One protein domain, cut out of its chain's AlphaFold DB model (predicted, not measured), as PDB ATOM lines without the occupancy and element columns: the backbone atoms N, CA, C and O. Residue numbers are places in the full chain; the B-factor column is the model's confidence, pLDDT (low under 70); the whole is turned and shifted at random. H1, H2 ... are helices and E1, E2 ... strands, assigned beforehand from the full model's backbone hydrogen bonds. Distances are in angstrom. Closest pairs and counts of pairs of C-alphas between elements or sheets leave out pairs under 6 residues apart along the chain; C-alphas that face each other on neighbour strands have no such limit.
ATOM      1  N   ASN A 129     105.304 134.272 134.667       83.56
ATOM      2  CA  ASN A 129     104.013 134.720 135.165       83.56
ATOM      3  C   ASN A 129     103.469 135.917 134.371       83.56
ATOM      4  O   ASN A 129     102.267 135.962 134.122       83.56
ATOM      5  N   ILE A 130     104.312 136.835 133.882       86.56
ATOM      6  CA  ILE A 130     103.861 137.919 132.985       86.56
ATOM      7  C   ILE A 130     103.390 137.354 131.638       86.56
ATOM      8  O   ILE A 130     102.329 137.732 131.135       86.56
ATOM      9  N   LYS A 131     104.136 136.402 131.062       89.69
ATOM     10  CA  LYS A 131     103.735 135.700 129.829       89.69
ATOM     11  C   LYS A 131     102.417 134.949 130.007       89.69
ATOM     12  O   LYS A 131     101.629 134.893 129.061       89.69
ATOM     13  N   MET A 132     102.175 134.380 131.187       89.50
ATOM     14  CA  MET A 132     100.918 133.717 131.541       89.50
ATOM     15  C   MET A 132      99.784 134.726 131.729       89.50
ATOM     16  O   MET A 132      98.717 134.542 131.156       89.50
ATOM     17  N   ALA A 133     100.013 135.819 132.458       90.00
ATOM     18  CA  ALA A 133      99.022 136.875 132.650       90.00
ATOM     19  C   ALA A 133      98.563 137.470 131.310       90.00
ATOM     20  O   ALA A 133      97.375 137.707 131.116       90.00
ATOM     21  N   LEU A 134      99.483 137.630 130.353       92.88
ATOM     22  CA  LEU A 134      99.151 138.033 128.990       92.88
ATOM     23  C   LEU A 134      98.265 136.993 128.286       92.88
ATOM     24  O   LEU A 134      97.170 137.326 127.828       92.88
ATOM     25  N   GLN A 135      98.739 135.744 128.208       94.94
ATOM     26  CA  GLN A 135      98.099 134.657 127.452       94.94
ATOM     27  C   GLN A 135      96.735 134.235 128.011       94.94
ATOM     28  O   GLN A 135      95.889 133.750 127.269       94.94
ATOM     29  N   PHE A 136      96.504 134.433 129.307       94.00
ATOM     30  CA  PHE A 136      95.265 134.044 129.979       94.00
ATOM     31  C   PHE A 136      94.430 135.240 130.444       94.00
ATOM     32  O   PHE A 136      93.501 135.072 131.229       94.00
ATOM     33  N   SER A 137      94.733 136.448 129.961       94.12
ATOM     34  CA  SER A 137      93.884 137.615 130.207       94.12
ATOM     35  C   SER A 137      92.517 137.462 129.534       94.12
ATOM     36  O   SER A 137      92.415 136.929 128.427       94.12
ATOM     37  N   ASP A 138      91.463 138.017 130.139       95.62
ATOM     38  CA  ASP A 138      90.111 138.019 129.555       95.62
ATOM     39  C   ASP A 138      90.106 138.566 128.122       95.62
ATOM     40  O   ASP A 138      89.398 138.079 127.238       95.62
ATOM     41  N   ARG A 139      90.936 139.585 127.871       96.56
ATOM     42  CA  ARG A 139      91.047 140.211 126.557       96.56
ATOM     43  C   ARG A 139      91.693 139.291 125.524       96.56
ATOM     44  O   ARG A 139      91.246 139.300 124.377       96.56
ATOM     45  N   GLN A 140      92.701 138.519 125.923       97.56
ATOM     46  CA  GLN A 140      93.331 137.503 125.083       97.56
ATOM     47  C   GLN A 140      92.353 136.378 124.756       97.56
ATOM     48  O   GLN A 140      92.144 136.080 123.584       97.56
ATOM     49  N   LEU A 141      91.704 135.807 125.771       97.50
ATOM     50  CA  LEU A 141      90.766 134.697 125.593       97.50
ATOM     51  C   LEU A 141      89.583 135.096 124.698       97.50
ATOM     52  O   LEU A 141      89.189 134.340 123.813       97.50
ATOM     53  N   LEU A 142      89.075 136.323 124.850       97.62
ATOM     54  CA  LEU A 142      88.049 136.871 123.962       97.62
ATOM     55  C   LEU A 142      88.555 137.052 122.521       97.62
ATOM     56  O   LEU A 142      87.797 136.860 121.571       97.62
ATOM     57  N   ALA A 143      89.814 137.458 122.328       97.31
ATOM     58  CA  ALA A 143      90.392 137.561 120.990       97.31
ATOM     59  C   ALA A 143      90.488 136.178 120.331       97.31
ATOM     60  O   ALA A 143      90.087 136.032 119.178       97.31
ATOM     61  N   GLU A 144      90.937 135.166 121.074       97.88
ATOM     62  CA  GLU A 144      90.994 133.780 120.608       97.88
ATOM     63  C   GLU A 144      89.607 133.247 120.240       97.88
ATOM     64  O   GLU A 144      89.437 132.737 119.137       97.88
ATOM     65  N   GLU A 145      88.592 133.433 121.089       97.81
ATOM     66  CA  GLU A 145      87.206 133.030 120.800       97.81
ATOM     67  C   GLU A 145      86.694 133.646 119.488       97.81
ATOM     68  O   GLU A 145      86.082 132.974 118.650       97.81
ATOM     69  N   ARG A 146      86.970 134.934 119.272       97.62
ATOM     70  CA  ARG A 146      86.543 135.647 118.061       97.62
ATOM     71  C   ARG A 146      87.287 135.183 116.809       97.62
ATOM     72  O   ARG A 146      86.675 135.084 115.749       97.62
ATOM     73  N   ILE A 147      88.582 134.897 116.924       97.19
ATOM     74  CA  ILE A 147      89.395 134.374 115.818       97.19
ATOM     75  C   ILE A 147      88.937 132.953 115.465       97.19
ATOM     76  O   ILE A 147      88.678 132.649 114.305       97.19
ATOM     77  N   MET A 148      88.746 132.092 116.464       97.06
ATOM     78  CA  MET A 148      88.299 130.710 116.253       97.06
ATOM     79  C   MET A 148      86.866 130.608 115.718       97.06
ATOM     80  O   MET A 148      86.505 129.589 115.140       97.06
ATOM     81  N   SER A 149      86.041 131.646 115.888       96.75
ATOM     82  CA  SER A 149      84.675 131.700 115.349       96.75
ATOM     83  C   SER A 149      84.569 132.340 113.963       96.75
ATOM     84  O   SER A 149      83.465 132.416 113.423       96.75
ATOM     85  N   GLY A 150      85.674 132.797 113.367       95.44
ATOM     86  CA  GLY A 150      85.658 133.346 112.008       95.44
ATOM     87  C   GLY A 150      85.156 134.791 111.901       95.44
ATOM     88  O   GLY A 150      84.917 135.276 110.800       95.44
ATOM     89  N   VAL A 151      84.958 135.501 113.021       95.06
ATOM     90  CA  VAL A 151      84.314 136.836 113.037       95.06
ATOM     91  C   VAL A 151      85.303 138.008 113.053       95.06
ATOM     92  O   VAL A 151      84.916 139.156 113.307       95.06
ATOM     93  N   THR A 152      86.589 137.738 112.844       94.00
ATOM     94  CA  THR A 152      87.657 138.748 112.757       94.00
ATOM     95  C   THR A 152      88.340 138.720 111.401       94.00
ATOM     96  O   THR A 152      88.259 137.726 110.695       94.00
ATOM     97  N   ASP A 153      89.096 139.763 111.069       94.75
ATOM     98  CA  ASP A 153      90.074 139.674 109.985       94.75
ATOM     99  C   ASP A 153      91.181 138.653 110.325       94.75
ATOM    100  O   ASP A 153      91.412 138.331 111.494       94.75
ATOM    101  N   LEU A 154      91.922 138.188 109.310       95.38
ATOM    102  CA  LEU A 154      93.079 137.290 109.471       95.38
ATOM    103  C   LEU A 154      94.291 137.959 110.139       95.38
ATOM    104  O   LEU A 154      95.314 137.324 110.371       95.38
ATOM    105  N   SER A 155      94.230 139.257 110.421       96.62
ATOM    106  CA  SER A 155      95.265 139.946 111.184       96.62
ATOM    107  C   SER A 155      94.686 141.154 111.887       96.62
ATOM    108  O   SER A 155      93.843 141.853 111.325       96.62
ATOM    109  N   GLY A 156      95.207 141.461 113.064       96.12
ATOM    110  CA  GLY A 156      94.796 142.639 113.802       96.12
ATOM    111  C   GLY A 156      95.646 142.858 115.036       96.12
ATOM    112  O   GLY A 156      96.670 142.210 115.245       96.12
ATOM    113  N   ASN A 157      95.210 143.800 115.861       96.88
ATOM    114  CA  ASN A 157      95.848 144.092 117.130       96.88
ATOM    115  C   ASN A 157      94.815 144.501 118.183       96.88
ATOM    116  O   ASN A 157      93.696 144.907 117.863       96.88
ATOM    117  N   TYR A 158      95.203 144.363 119.441       96.25
ATOM    118  CA  TYR A 158      94.482 144.839 120.615       96.25
ATOM    119  C   TYR A 158      95.486 145.108 121.732       96.25
ATOM    120  O   TYR A 158      96.663 144.782 121.612       96.25
ATOM    121  N   SER A 159      95.015 145.697 122.824       95.19
ATOM    122  CA  SER A 159      95.830 145.929 124.011       95.19
ATOM    123  C   SER A 159      95.343 145.078 125.173       95.19
ATOM    124  O   SER A 159      94.141 144.845 125.300       95.19
ATOM    125  N   VAL A 160      96.273 144.656 126.021       93.94
ATOM    126  CA  VAL A 160      96.032 143.989 127.300       93.94
ATOM    127  C   VAL A 160      96.594 144.887 128.397       93.94
ATOM    128  O   VAL A 160      97.699 145.410 128.265       93.94
ATOM    129  N   ASP A 161      95.819 145.105 129.454       89.81
ATOM    130  CA  ASP A 161      96.270 145.858 130.622       89.81
ATOM    131  C   ASP A 161      96.906 144.895 131.632       89.81
ATOM    132  O   ASP A 161      96.232 144.010 132.157       89.81
ATOM    133  N   LEU A 162      98.211 145.052 131.857       86.25
ATOM    134  CA  LEU A 162      99.000 144.298 132.832       86.25
ATOM    135  C   LEU A 162      99.621 145.246 133.876       86.25
ATOM    136  O   LEU A 162     100.704 144.980 134.399       86.25
ATOM    137  N   THR A 163      98.960 146.377 134.149       79.50
ATOM    138  CA  THR A 163      99.401 147.361 135.153       79.50
ATOM    139  C   THR A 163      99.284 146.805 136.571       79.50
ATOM    140  O   THR A 163     100.179 147.000 137.384       79.50
ATOM    141  N   PHE A 164      98.197 146.084 136.857       72.62
ATOM    142  CA  PHE A 164      97.965 145.436 138.145       72.62
ATOM    143  C   PHE A 164      97.567 143.987 137.907       72.62
ATOM    144  O   PHE A 164      96.456 143.689 137.471       72.62
ATOM    145  N   THR A 165      98.488 143.071 138.181       69.31
ATOM    146  CA  THR A 165      98.227 141.631 138.087       69.31
ATOM    147  C   THR A 165      98.147 141.019 139.482       69.31
ATOM    148  O   THR A 165      98.697 141.564 140.437       69.31
ATOM    149  N   ALA A 166      97.496 139.856 139.615       61.91
ATOM    150  CA  ALA A 166      97.364 139.134 140.893       61.91
ATOM    151  C   ALA A 166      98.709 138.762 141.549       61.91
ATOM    152  O   ALA A 166      98.742 138.311 142.691       61.91
ATOM    153  N   PHE A 167      99.804 138.942 140.820       62.50
ATOM    154  CA  PHE A 167     101.161 138.643 141.236       62.50
ATOM    155  C   PHE A 167     102.012 139.907 141.476       62.50
ATOM    156  O   PHE A 167     103.218 139.796 141.651       62.50
ATOM    157  N   GLY A 168     101.411 141.105 141.452       62.38
ATOM    158  CA  GLY A 168     102.105 142.366 141.742       62.38
ATOM    159  C   GLY A 168     102.930 142.943 140.586       62.38
ATOM    160  O   GLY A 168     103.676 143.895 140.783       62.38
ATOM    161  N   PHE A 169     102.817 142.406 139.367       65.00
ATOM    162  CA  PHE A 169     103.579 142.925 138.227       65.00
ATOM    163  C   PHE A 169     102.954 144.207 137.683       65.00
ATOM    164  O   PHE A 169     101.760 144.210 137.380       65.00
ATOM    165  N   SER A 170     103.790 145.227 137.473       71.19
ATOM    166  CA  SER A 170     103.436 146.471 136.788       71.19
ATOM    167  C   SER A 170     104.326 146.661 135.562       71.19
ATOM    168  O   SER A 170     105.341 147.356 135.592       71.19
ATOM    169  N   VAL A 171     103.969 145.977 134.471       78.56
ATOM    170  CA  VAL A 171     104.586 146.205 133.147       78.56
ATOM    171  C   VAL A 171     103.785 147.187 132.292       78.56
ATOM    172  O   VAL A 171     104.279 147.632 131.255       78.56
ATOM    173  N   GLY A 172     102.585 147.550 132.757       82.50
ATOM    174  CA  GLY A 172     101.691 148.512 132.125       82.50
ATOM    175  C   GLY A 172     100.805 147.905 131.039       82.50
ATOM    176  O   GLY A 172     100.657 146.687 130.906       82.50
ATOM    177  N   GLN A 173     100.193 148.780 130.246       88.06
ATOM    178  CA  GLN A 173      99.399 148.383 129.091       88.06
ATOM    179  C   GLN A 173     100.308 147.963 127.930       88.06
ATOM    180  O   GLN A 173     101.216 148.695 127.546       88.06
ATOM    181  N   THR A 174     100.025 146.809 127.330       91.31
ATOM    182  CA  THR A 174     100.817 146.245 126.234       91.31
ATOM    183  C   THR A 174      99.962 145.915 125.014       91.31
ATOM    184  O   THR A 174      98.792 145.547 125.135       91.31
ATOM    185  N   GLY A 175     100.524 146.067 123.817       95.44
ATOM    186  CA  GLY A 175      99.912 145.655 122.564       95.44
ATOM    187  C   GLY A 175     100.181 144.189 122.220       95.44
ATOM    188  O   GLY A 175     101.271 143.650 122.423       95.44
ATOM    189  N   VAL A 176      99.168 143.554 121.639       97.62
ATOM    190  CA  VAL A 176      99.236 142.230 121.023       97.62
ATOM    191  C   VAL A 176      98.822 142.360 119.569       97.62
ATOM    192  O   VAL A 176      97.752 142.878 119.256       97.62
ATOM    193  N   HIS A 177      99.670 141.871 118.674       98.44
ATOM    194  CA  HIS A 177      99.363 141.692 117.264       98.44
ATOM    195  C   HIS A 177      99.112 140.211 116.983       98.44
ATOM    196  O   HIS A 177      99.845 139.364 117.486       98.44
ATOM    197  N   TYR A 178      98.134 139.889 116.140       97.81
ATOM    198  CA  TYR A 178      97.894 138.521 115.686       97.81
ATOM    199  C   TYR A 178      97.855 138.423 114.163       97.81
ATOM    200  O   TYR A 178      97.491 139.374 113.464       97.81
ATOM    201  N   ARG A 179      98.231 137.251 113.651       97.62
ATOM    202  CA  ARG A 179      98.119 136.864 112.244       97.62
ATOM    203  C   ARG A 179      97.698 135.405 112.148       97.62
ATOM    204  O   ARG A 179      98.337 134.553 112.757       97.62
ATOM    205  N   THR A 180      96.676 135.145 111.352       97.69
ATOM    206  CA  THR A 180      96.092 133.834 111.094       97.69
ATOM    207  C   THR A 180      96.452 133.382 109.683       97.69
ATOM    208  O   THR A 180      96.310 134.142 108.724       97.69
ATOM    209  N   GLU A 181      96.906 132.142 109.558       97.44
ATOM    210  CA  GLU A 181      97.187 131.468 108.290       97.44
ATOM    211  C   GLU A 181      96.404 130.154 108.254       97.44
ATOM    212  O   GLU A 181      96.537 129.341 109.167       97.44
ATOM    213  N   CYS A 182      95.590 129.948 107.218       96.19
ATOM    214  CA  CYS A 182      94.759 128.754 107.064       96.19
ATOM    215  C   CYS A 182      95.216 127.933 105.852       96.19
ATOM    216  O   CYS A 182      95.426 128.473 104.764       96.19
ATOM    217  N   HIS A 183      95.400 126.628 106.050       95.62
ATOM    218  CA  HIS A 183      95.800 125.675 105.019       95.62
ATOM    219  C   HIS A 183      95.124 124.324 105.274       95.62
ATOM    220  O   HIS A 183      95.154 123.813 106.390       95.62
ATOM    221  N   ASP A 184      94.527 123.732 104.236       93.12
ATOM    222  CA  ASP A 184      93.844 122.427 104.295       93.12
ATOM    223  C   ASP A 184      92.810 122.287 105.433       93.12
ATOM    224  O   ASP A 184      92.700 121.242 106.074       93.12
ATOM    225  N   GLY A 185      92.032 123.344 105.696       93.19
ATOM    226  CA  GLY A 185      90.990 123.334 106.730       93.19
ATOM    227  C   GLY A 185      91.516 123.425 108.168       93.19
ATOM    228  O   GLY A 185      90.750 123.221 109.111       93.19
ATOM    229  N   LEU A 186      92.802 123.739 108.348       97.00
ATOM    230  CA  LEU A 186      93.415 124.040 109.637       97.00
ATOM    231  C   LEU A 186      93.977 125.463 109.619       97.00
ATOM    232  O   LEU A 186      94.738 125.825 108.722       97.00
ATOM    233  N   CYS A 187      93.640 126.251 110.633       97.88
ATOM    234  CA  CYS A 187      94.181 127.584 110.837       97.88
ATOM    235  C   CYS A 187      95.200 127.588 111.975       97.88
ATOM    236  O   CYS A 187      94.999 126.969 113.023       97.88
ATOM    237  N   ARG A 188      96.285 128.336 111.780       98.19
ATOM    238  CA  ARG A 188      97.263 128.677 112.810       98.19
ATOM    239  C   ARG A 188      97.260 130.181 113.012       98.19
ATOM    240  O   ARG A 188      97.529 130.930 112.075       98.19
ATOM    241  N   THR A 189      97.042 130.614 114.247       98.31
ATOM    242  CA  THR A 189      97.200 132.022 114.622       98.31
ATOM    243  C   THR A 189      98.480 132.201 115.409       98.31
ATOM    244  O   THR A 189      98.690 131.537 116.420       98.31
ATOM    245  N   THR A 190      99.325 133.118 114.948       98.44
ATOM    246  CA  THR A 190     100.510 133.587 115.663       98.44
ATOM    247  C   THR A 190     100.196 134.907 116.335       98.44
ATOM    248  O   THR A 190      99.825 135.874 115.666       98.44
ATOM    249  N   PHE A 191     100.388 134.956 117.645       98.38
ATOM    250  CA  PHE A 191     100.320 136.166 118.443       98.38
ATOM    251  C   PHE A 191     101.728 136.674 118.736       98.38
ATOM    252  O   PHE A 191     102.671 135.905 118.923       98.38
ATOM    253  N   THR A 192     101.880 137.988 118.776       98.12
ATOM    254  CA  THR A 192     103.092 138.674 119.211       98.12
ATOM    255  C   THR A 192     102.667 139.748 120.196       98.12
ATOM    256  O   THR A 192     102.022 140.715 119.802       98.12
ATOM    257  N   GLY A 193     102.969 139.544 121.473       96.56
ATOM    258  CA  GLY A 193     102.713 140.490 122.555       96.56
ATOM    259  C   GLY A 193     103.916 141.380 122.840       96.56
ATOM    260  O   GLY A 193     105.026 141.086 122.385       96.56
ATOM    261  N   PHE A 194     103.700 142.435 123.628       94.81
ATOM    262  CA  PHE A 194     104.718 143.444 123.930       94.81
ATOM    263  C   PHE A 194     105.228 144.144 122.677       94.81
ATOM    264  O   PHE A 194     106.428 144.349 122.482       94.81
ATOM    265  N   VAL A 195     104.282 144.511 121.809       96.75
ATOM    266  CA  VAL A 195     104.541 145.226 120.562       96.75
ATOM    267  C   VAL A 195     103.559 146.361 120.335       96.75
ATOM    268  O   VAL A 195     102.345 146.221 120.483       96.75
ATOM    269  N   ARG A 196     104.084 147.453 119.787       95.38
ATOM    270  CA  ARG A 196     103.269 148.518 119.213       95.38
ATOM    271  C   ARG A 196     102.862 148.089 117.815       95.38
ATOM    272  O   ARG A 196     103.718 147.844 116.964       95.38
ATOM    273  N   ALA A 197     101.564 148.028 117.552       92.06
ATOM    274  CA  ALA A 197     101.028 147.637 116.255       92.06
ATOM    275  C   ALA A 197      99.983 148.637 115.753       92.06
ATOM    276  O   ALA A 197      99.297 149.294 116.533       92.06
ATOM    277  N   ARG A 198      99.864 148.756 114.429       89.00
ATOM    278  CA  ARG A 198      98.827 149.554 113.767       89.00
ATOM    279  C   ARG A 198      98.279 148.780 112.577       89.00
ATOM    280  O   ARG A 198      99.002 148.493 111.628       89.00
ATOM    281  N   GLY A 199      96.989 148.453 112.625       86.81
ATOM    282  CA  GLY A 199      96.380 147.531 111.663       86.81
ATOM    283  C   GLY A 199      97.089 146.172 111.676       86.81
ATOM    284  O   GLY A 199      97.183 145.537 112.724       86.81
ATOM    285  N   SER A 200      97.616 145.766 110.522       86.50
ATOM    286  CA  SER A 200      98.301 144.483 110.292       86.50
ATOM    287  C   SER A 200      99.833 144.551 110.388       86.50
ATOM    288  O   SER A 200     100.525 143.608 109.987       86.50
ATOM    289  N   GLN A 201     100.381 145.678 110.860       90.88
ATOM    290  CA  GLN A 201     101.821 145.918 110.929       90.88
ATOM    291  C   GLN A 201     102.294 146.120 112.371       90.88
ATOM    292  O   GLN A 201     101.776 146.967 113.102       90.88
ATOM    293  N   ILE A 202     103.343 145.383 112.738       96.38
ATOM    294  CA  ILE A 202     104.130 145.621 113.951       96.38
ATOM    295  C   ILE A 202     105.098 146.779 113.680       96.38
ATOM    296  O   ILE A 202     105.864 146.748 112.718       96.38
ATOM    297  N   LEU A 203     105.049 147.805 114.527       96.25
ATOM    298  CA  LEU A 203     105.899 148.997 114.455       96.25
ATOM    299  C   LEU A 203     107.196 148.836 115.259       96.25
ATOM    300  O   LEU A 203     108.166 149.550 115.016       96.25
ATOM    301  N   GLY A 204     107.210 147.919 116.224       95.94
ATOM    302  CA  GLY A 204     108.350 147.628 117.086       95.94
ATOM    303  C   GLY A 204     107.901 147.109 118.452       95.94
ATOM    304  O   GLY A 204     106.700 146.927 118.662       95.94
ATOM    305  N   PRO A 205     108.842 146.890 119.380       95.75
ATOM    306  CA  PRO A 205     108.506 146.485 120.737       95.75
ATOM    307  C   PRO A 205     107.742 147.590 121.479       95.75
ATOM    308  O   PRO A 205     107.840 148.782 121.140       95.75
ATOM    309  N   ASP A 206     106.986 147.166 122.485       92.62
ATOM    310  CA  ASP A 206     106.536 148.030 123.572       92.62
ATOM    311  C   ASP A 206     107.722 148.420 124.454       92.62
ATOM    312  O   ASP A 206     108.756 147.747 124.487       92.62
ATOM    313  N   PHE A 207     107.563 149.533 125.158       90.69
ATOM    314  CA  PHE A 207     108.587 150.099 126.016       90.69
ATOM    315  C   PHE A 207     108.053 150.263 127.424       90.69
ATOM    316  O   PHE A 207     106.876 150.544 127.629       90.69
ATOM    317  N   TYR A 208     108.967 150.135 128.371       85.94
ATOM    318  CA  TYR A 208     108.780 150.639 129.709       85.94
ATOM    319  C   TYR A 208     109.531 151.962 129.820       85.94
ATOM    320  O   TYR A 208     110.759 151.988 129.931       85.94
ATOM    321  N   ASP A 209     108.803 153.065 129.680       81.38
ATOM    322  CA  ASP A 209     109.367 154.410 129.545       81.38
ATOM    323  C   ASP A 209     108.832 155.417 130.570       81.38
ATOM    324  O   ASP A 209     109.451 156.462 130.763       81.38
ATOM    325  N   GLN A 210     107.731 155.102 131.254       70.38
ATOM    326  CA  GLN A 210     107.121 155.964 132.268       70.38
ATOM    327  C   GLN A 210     106.647 155.175 133.491       70.38
ATOM    328  O   GLN A 210     105.452 155.142 133.783       70.38
ATOM    329  N   PRO A 211     107.559 154.546 134.243       65.75
ATOM    330  CA  PRO A 211     107.169 153.749 135.400       65.75
ATOM    331  C   PRO A 211     106.400 154.512 136.483       65.75
ATOM    332  O   PRO A 211     105.668 153.906 137.259       65.75
ATOM    333  N   LEU A 212     106.605 155.827 136.584       64.75
ATOM    334  CA  LEU A 212     106.364 156.537 137.836       64.75
ATOM    335  C   LEU A 212     105.607 157.855 137.698       64.75
ATOM    336  O   LEU A 212     105.442 158.541 138.698       64.75
ATOM    337  N   SER A 213     105.077 158.200 136.522       62.75
ATOM    338  CA  SER A 213     104.146 159.337 136.437       62.75
ATOM    339  C   SER A 213     102.917 159.116 137.332       62.75
ATOM    340  O   SER A 213     102.399 160.063 137.915       62.75
ATOM    341  N   TYR A 214     102.510 157.855 137.513       59.97
ATOM    342  CA  TYR A 214     101.479 157.448 138.470       59.97
ATOM    343  C   TYR A 214     101.924 157.544 139.945       59.97
ATOM    344  O   TYR A 214     101.090 157.785 140.809       59.97
ATOM    345  N   LEU A 215     103.227 157.411 140.231       61.38
ATOM    346  CA  LEU A 215     103.820 157.507 141.577       61.38
ATOM    347  C   LEU A 215     104.449 158.888 141.867       61.38
ATOM    348  O   LEU A 215     105.128 159.069 142.875       61.38
ATOM    349  N   GLY A 216     104.243 159.867 140.980       60.31
ATOM    350  CA  GLY A 216     104.786 161.227 141.089       60.31
ATOM    351  C   GLY A 216     106.264 161.384 140.717       60.31
ATOM    352  O   GLY A 216     106.745 162.509 140.645       60.31
ATOM    353  N   ILE A 217     106.985 160.300 140.416       64.44
ATOM    354  CA  ILE A 217     108.434 160.351 140.203       64.44
ATOM    355  C   ILE A 217     108.747 160.802 138.768       64.44
ATOM    356  O   ILE A 217     108.289 160.221 137.781       64.44
ATOM    357  N   THR A 218     109.542 161.861 138.660       65.94
ATOM    358  CA  THR A 218     109.948 162.547 137.437       65.94
ATOM    359  C   THR A 218     111.282 162.012 136.904       65.94
ATOM    360  O   THR A 218     111.974 161.205 137.527       65.94
ATOM    361  N   SER A 219     111.684 162.517 135.735       66.25
ATOM    362  CA  SER A 219     112.994 162.247 135.135       66.25
ATOM    363  C   SER A 219     114.185 162.676 135.998       66.25
ATOM    364  O   SER A 219     115.308 162.276 135.700       66.25
ATOM    365  N   GLU A 220     113.972 163.499 137.028       71.12
ATOM    366  CA  GLU A 220     115.036 164.005 137.906       71.12
ATOM    367  C   GLU A 220     115.687 162.874 138.697       71.12
ATOM    368  O   GLU A 220     116.910 162.844 138.811       71.12
ATOM    369  N   LEU A 221     114.895 161.879 139.116       80.81
ATOM    370  CA  LEU A 221     115.416 160.687 139.775       80.81
ATOM    371  C   LEU A 221     116.227 159.796 138.819       80.81
ATOM    372  O   LEU A 221     116.973 158.934 139.264       80.81
ATOM    373  N   GLY A 222     116.113 159.995 137.505       80.69
ATOM    374  CA  GLY A 222     116.835 159.241 136.485       80.69
ATOM    375  C   GLY A 222     116.177 157.911 136.106       80.69
ATOM    376  O   GLY A 222     114.962 157.746 136.180       80.69
ATOM    377  N   GLY A 223     117.003 156.970 135.643       83.12
ATOM    378  CA  GLY A 223     116.577 155.717 135.011       83.12
ATOM    379  C   GLY A 223     116.649 155.780 133.485       83.12
ATOM    380  O   GLY A 223     116.989 156.806 132.893       83.12
ATOM    381  N   THR A 224     116.448 154.646 132.826       87.25
ATOM    382  CA  THR A 224     116.600 154.518 131.377       87.25
ATOM    383  C   THR A 224     115.460 153.677 130.819       87.25
ATOM    384  O   THR A 224     115.390 152.484 131.126       87.25
ATOM    385  N   PRO A 225     114.589 154.264 129.974       89.44
ATOM    386  CA  PRO A 225     113.589 153.509 129.242       89.44
ATOM    387  C   PRO A 225     114.200 152.328 128.495       89.44
ATOM    388  O   PRO A 225     115.280 152.446 127.909       89.44
ATOM    389  N   TYR A 226     113.493 151.206 128.467       90.00
ATOM    390  CA  TYR A 226     113.946 150.008 127.768       90.00
ATOM    391  C   TYR A 226     112.796 149.338 127.010       90.00
ATOM    392  O   TYR A 226     111.636 149.438 127.418       90.00
ATOM    393  N   PRO A 227     113.088 148.654 125.890       93.19
ATOM    394  CA  PRO A 227     112.092 147.858 125.195       93.19
ATOM    395  C   PRO A 227     111.883 146.516 125.898       93.19
ATOM    396  O   PRO A 227     112.834 145.876 126.355       93.19
ATOM    397  N   TYR A 228     110.654 146.022 125.890       91.62
ATOM    398  CA  TYR A 228     110.410 144.613 126.170       91.62
ATOM    399  C   TYR A 228     110.834 143.756 124.977       91.62
ATOM    400  O   TYR A 228     110.708 144.156 123.817       91.62
ATOM    401  N   MET A 229     111.330 142.549 125.244       92.44
ATOM    402  CA  MET A 229     111.470 141.536 124.206       92.44
ATOM    403  C   MET A 229     110.074 141.011 123.839       92.44
ATOM    404  O   MET A 229     109.378 140.520 124.731       92.44
ATOM    405  N   PRO A 230     109.661 141.072 122.557       95.25
ATOM    406  CA  PRO A 230     108.365 140.556 122.140       95.25
ATOM    407  C   PRO A 230     108.182 139.087 122.516       95.25
ATOM    408  O   PRO A 230     109.082 138.266 122.320       95.25
ATOM    409  N   HIS A 231     106.997 138.752 123.020       95.06
ATOM    410  CA  HIS A 231     106.626 137.375 123.341       95.06
ATOM    411  C   HIS A 231     105.760 136.801 122.225       95.06
ATOM    412  O   HIS A 231     104.765 137.414 121.846       95.06
ATOM    413  N   VAL A 232     106.128 135.635 121.696       97.31
ATOM    414  CA  VAL A 232     105.431 134.991 120.573       97.31
ATOM    415  C   VAL A 232     104.851 133.659 121.027       97.31
ATOM    416  O   VAL A 232     105.556 132.845 121.624       97.31
ATOM    417  N   TRP A 233     103.580 133.424 120.714       97.94
ATOM    418  CA  TRP A 233     102.903 132.145 120.931       97.94
ATOM    419  C   TRP A 233     101.903 131.874 119.806       97.94
ATOM    420  O   TRP A 233     101.566 132.763 119.021       97.94
ATOM    421  N   THR A 234     101.456 130.626 119.701       98.06
ATOM    422  CA  THR A 234     100.577 130.178 118.618       98.06
ATOM    423  C   THR A 234      99.445 129.315 119.143       98.06
ATOM    424  O   THR A 234      99.652 128.530 120.066       98.06
ATOM    425  N   ILE A 235      98.296 129.391 118.479       97.62
ATOM    426  CA  ILE A 235      97.199 128.429 118.620       97.62
ATOM    427  C   ILE A 235      96.887 127.805 117.258       97.62
ATOM    428  O   ILE A 235      97.133 128.420 116.216       97.62
ATOM    429  N   GLU A 236      96.320 126.604 117.272       97.75
ATOM    430  CA  GLU A 236      95.827 125.910 116.082       97.75
ATOM    431  C   GLU A 236      94.373 125.498 116.298       97.75
ATOM    432  O   GLU A 236      94.002 125.057 117.387       97.75
ATOM    433  N   PHE A 237      93.544 125.657 115.269       97.44
ATOM    434  CA  PHE A 237      92.112 125.370 115.326       97.44
ATOM    435  C   PHE A 237      91.568 125.018 113.932       97.44
ATOM    436  O   PHE A 237      92.164 125.408 112.924       97.44
ATOM    437  N   PRO A 238      90.454 124.266 113.844       97.31
ATOM    438  CA  PRO A 238      89.787 124.005 112.572       97.31
ATOM    439  C   PRO A 238      89.351 125.306 111.905       97.31
ATOM    440  O   PRO A 238      88.876 126.211 112.585       97.31
ATOM    441  N   ASP A 239      89.476 125.377 110.586       95.00
ATOM    442  CA  ASP A 239      89.086 126.554 109.818       95.00
ATOM    443  C   ASP A 239      87.572 126.841 109.958       95.00
ATOM    444  O   ASP A 239      86.755 126.004 109.554       95.00
TER     445      ASP A 239
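What this domain is: This is residues 129 to 239 of the 242 residues of the protein "Ferredoxin" of Marinomonas aquiplantarum (UniProt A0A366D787). Picture a strongly twisted sheet of four strands that curls past two helices, H1 and H2, on one of its faces, while the small hairpin E4 and E5 packs on the sheet from the other side. Between E5 and E6 a long loop runs out as an arm, and its residues 212 to 217 stick out free. The printed part has 111 residues, with H1 H2 E1 E2 E3 E4 E5 E6 along the chain; the sheet's order is E1 E2 E3 E6, antiparallel throughout, and the class is mixed, helices and strands. It is only just loose, close to compact, with a radius of gyration of the C-alphas of 15.9 A, and it spans 57 by 29 by 19 A, only just elongated.

Where its parts are: Find C-alpha 129 at (104.013, 134.720, 135.165); there H1 begins, residues 129 to 135, 9.7 A long. H2 follows at residues 138 to 148, 15.3 A. Go on to E1, residues 155 to 162, 22.4 A, and to E2, residues 172 to 183, which runs 35.9 A from C-alpha 172 at (101.691, 148.512, 132.125). E3 is residues 186 to 193, 22.9 A; E4 is residues 195 to 198, 9.9 A; E5 is residues 201 to 205, 11.9 A. E6, residues 231 to 238, 24.0 A, ends at C-alpha 238, (89.787, 124.005, 112.572).

How they stand to each other: Begin with the meander E1 E2 E3, each strand the antiparallel neighbour of the one before. In the hairpin E1 and E2, look for N 160 and O 174, 2.8 A apart; in the hairpin E2 and E3, for N 179 and O 190, 2.9 A. E6 is antiparallel to E3, with N 191 and O 233 at 2.8 A. H1 and H2 are on this sheet, and helices on one face make two layers; H1 is only just at the sheet's level, at a height of 3.8 A. The closest C-alphas of H2 and E1 are those of Arg 139 and Val 160, 6.3 A apart. In H1 and H2 every O i to N i+4 pair is within hydrogen-bond range. The hairpin E4 and E5, with N 203 and O 196 at 2.8 A, forms a sandwich, two sheets face to face, with the larger sheet; their best planes are 40 degrees apart. The closest C-alphas of E2 and E4 are those of Gly 175 and Val 195, 5.1 A apart.

The domain as a whole: The farthest C-alphas, those of Asp 184 and Glu 220, are 57.5 A apart. The printed part has no cut. The link E5 to E6 is long, 25 residues; within it residues 207 to 208 pair antiparallel with 226 to 227. Confidence is under 70 at residues 165 to 169 and 211 to 219.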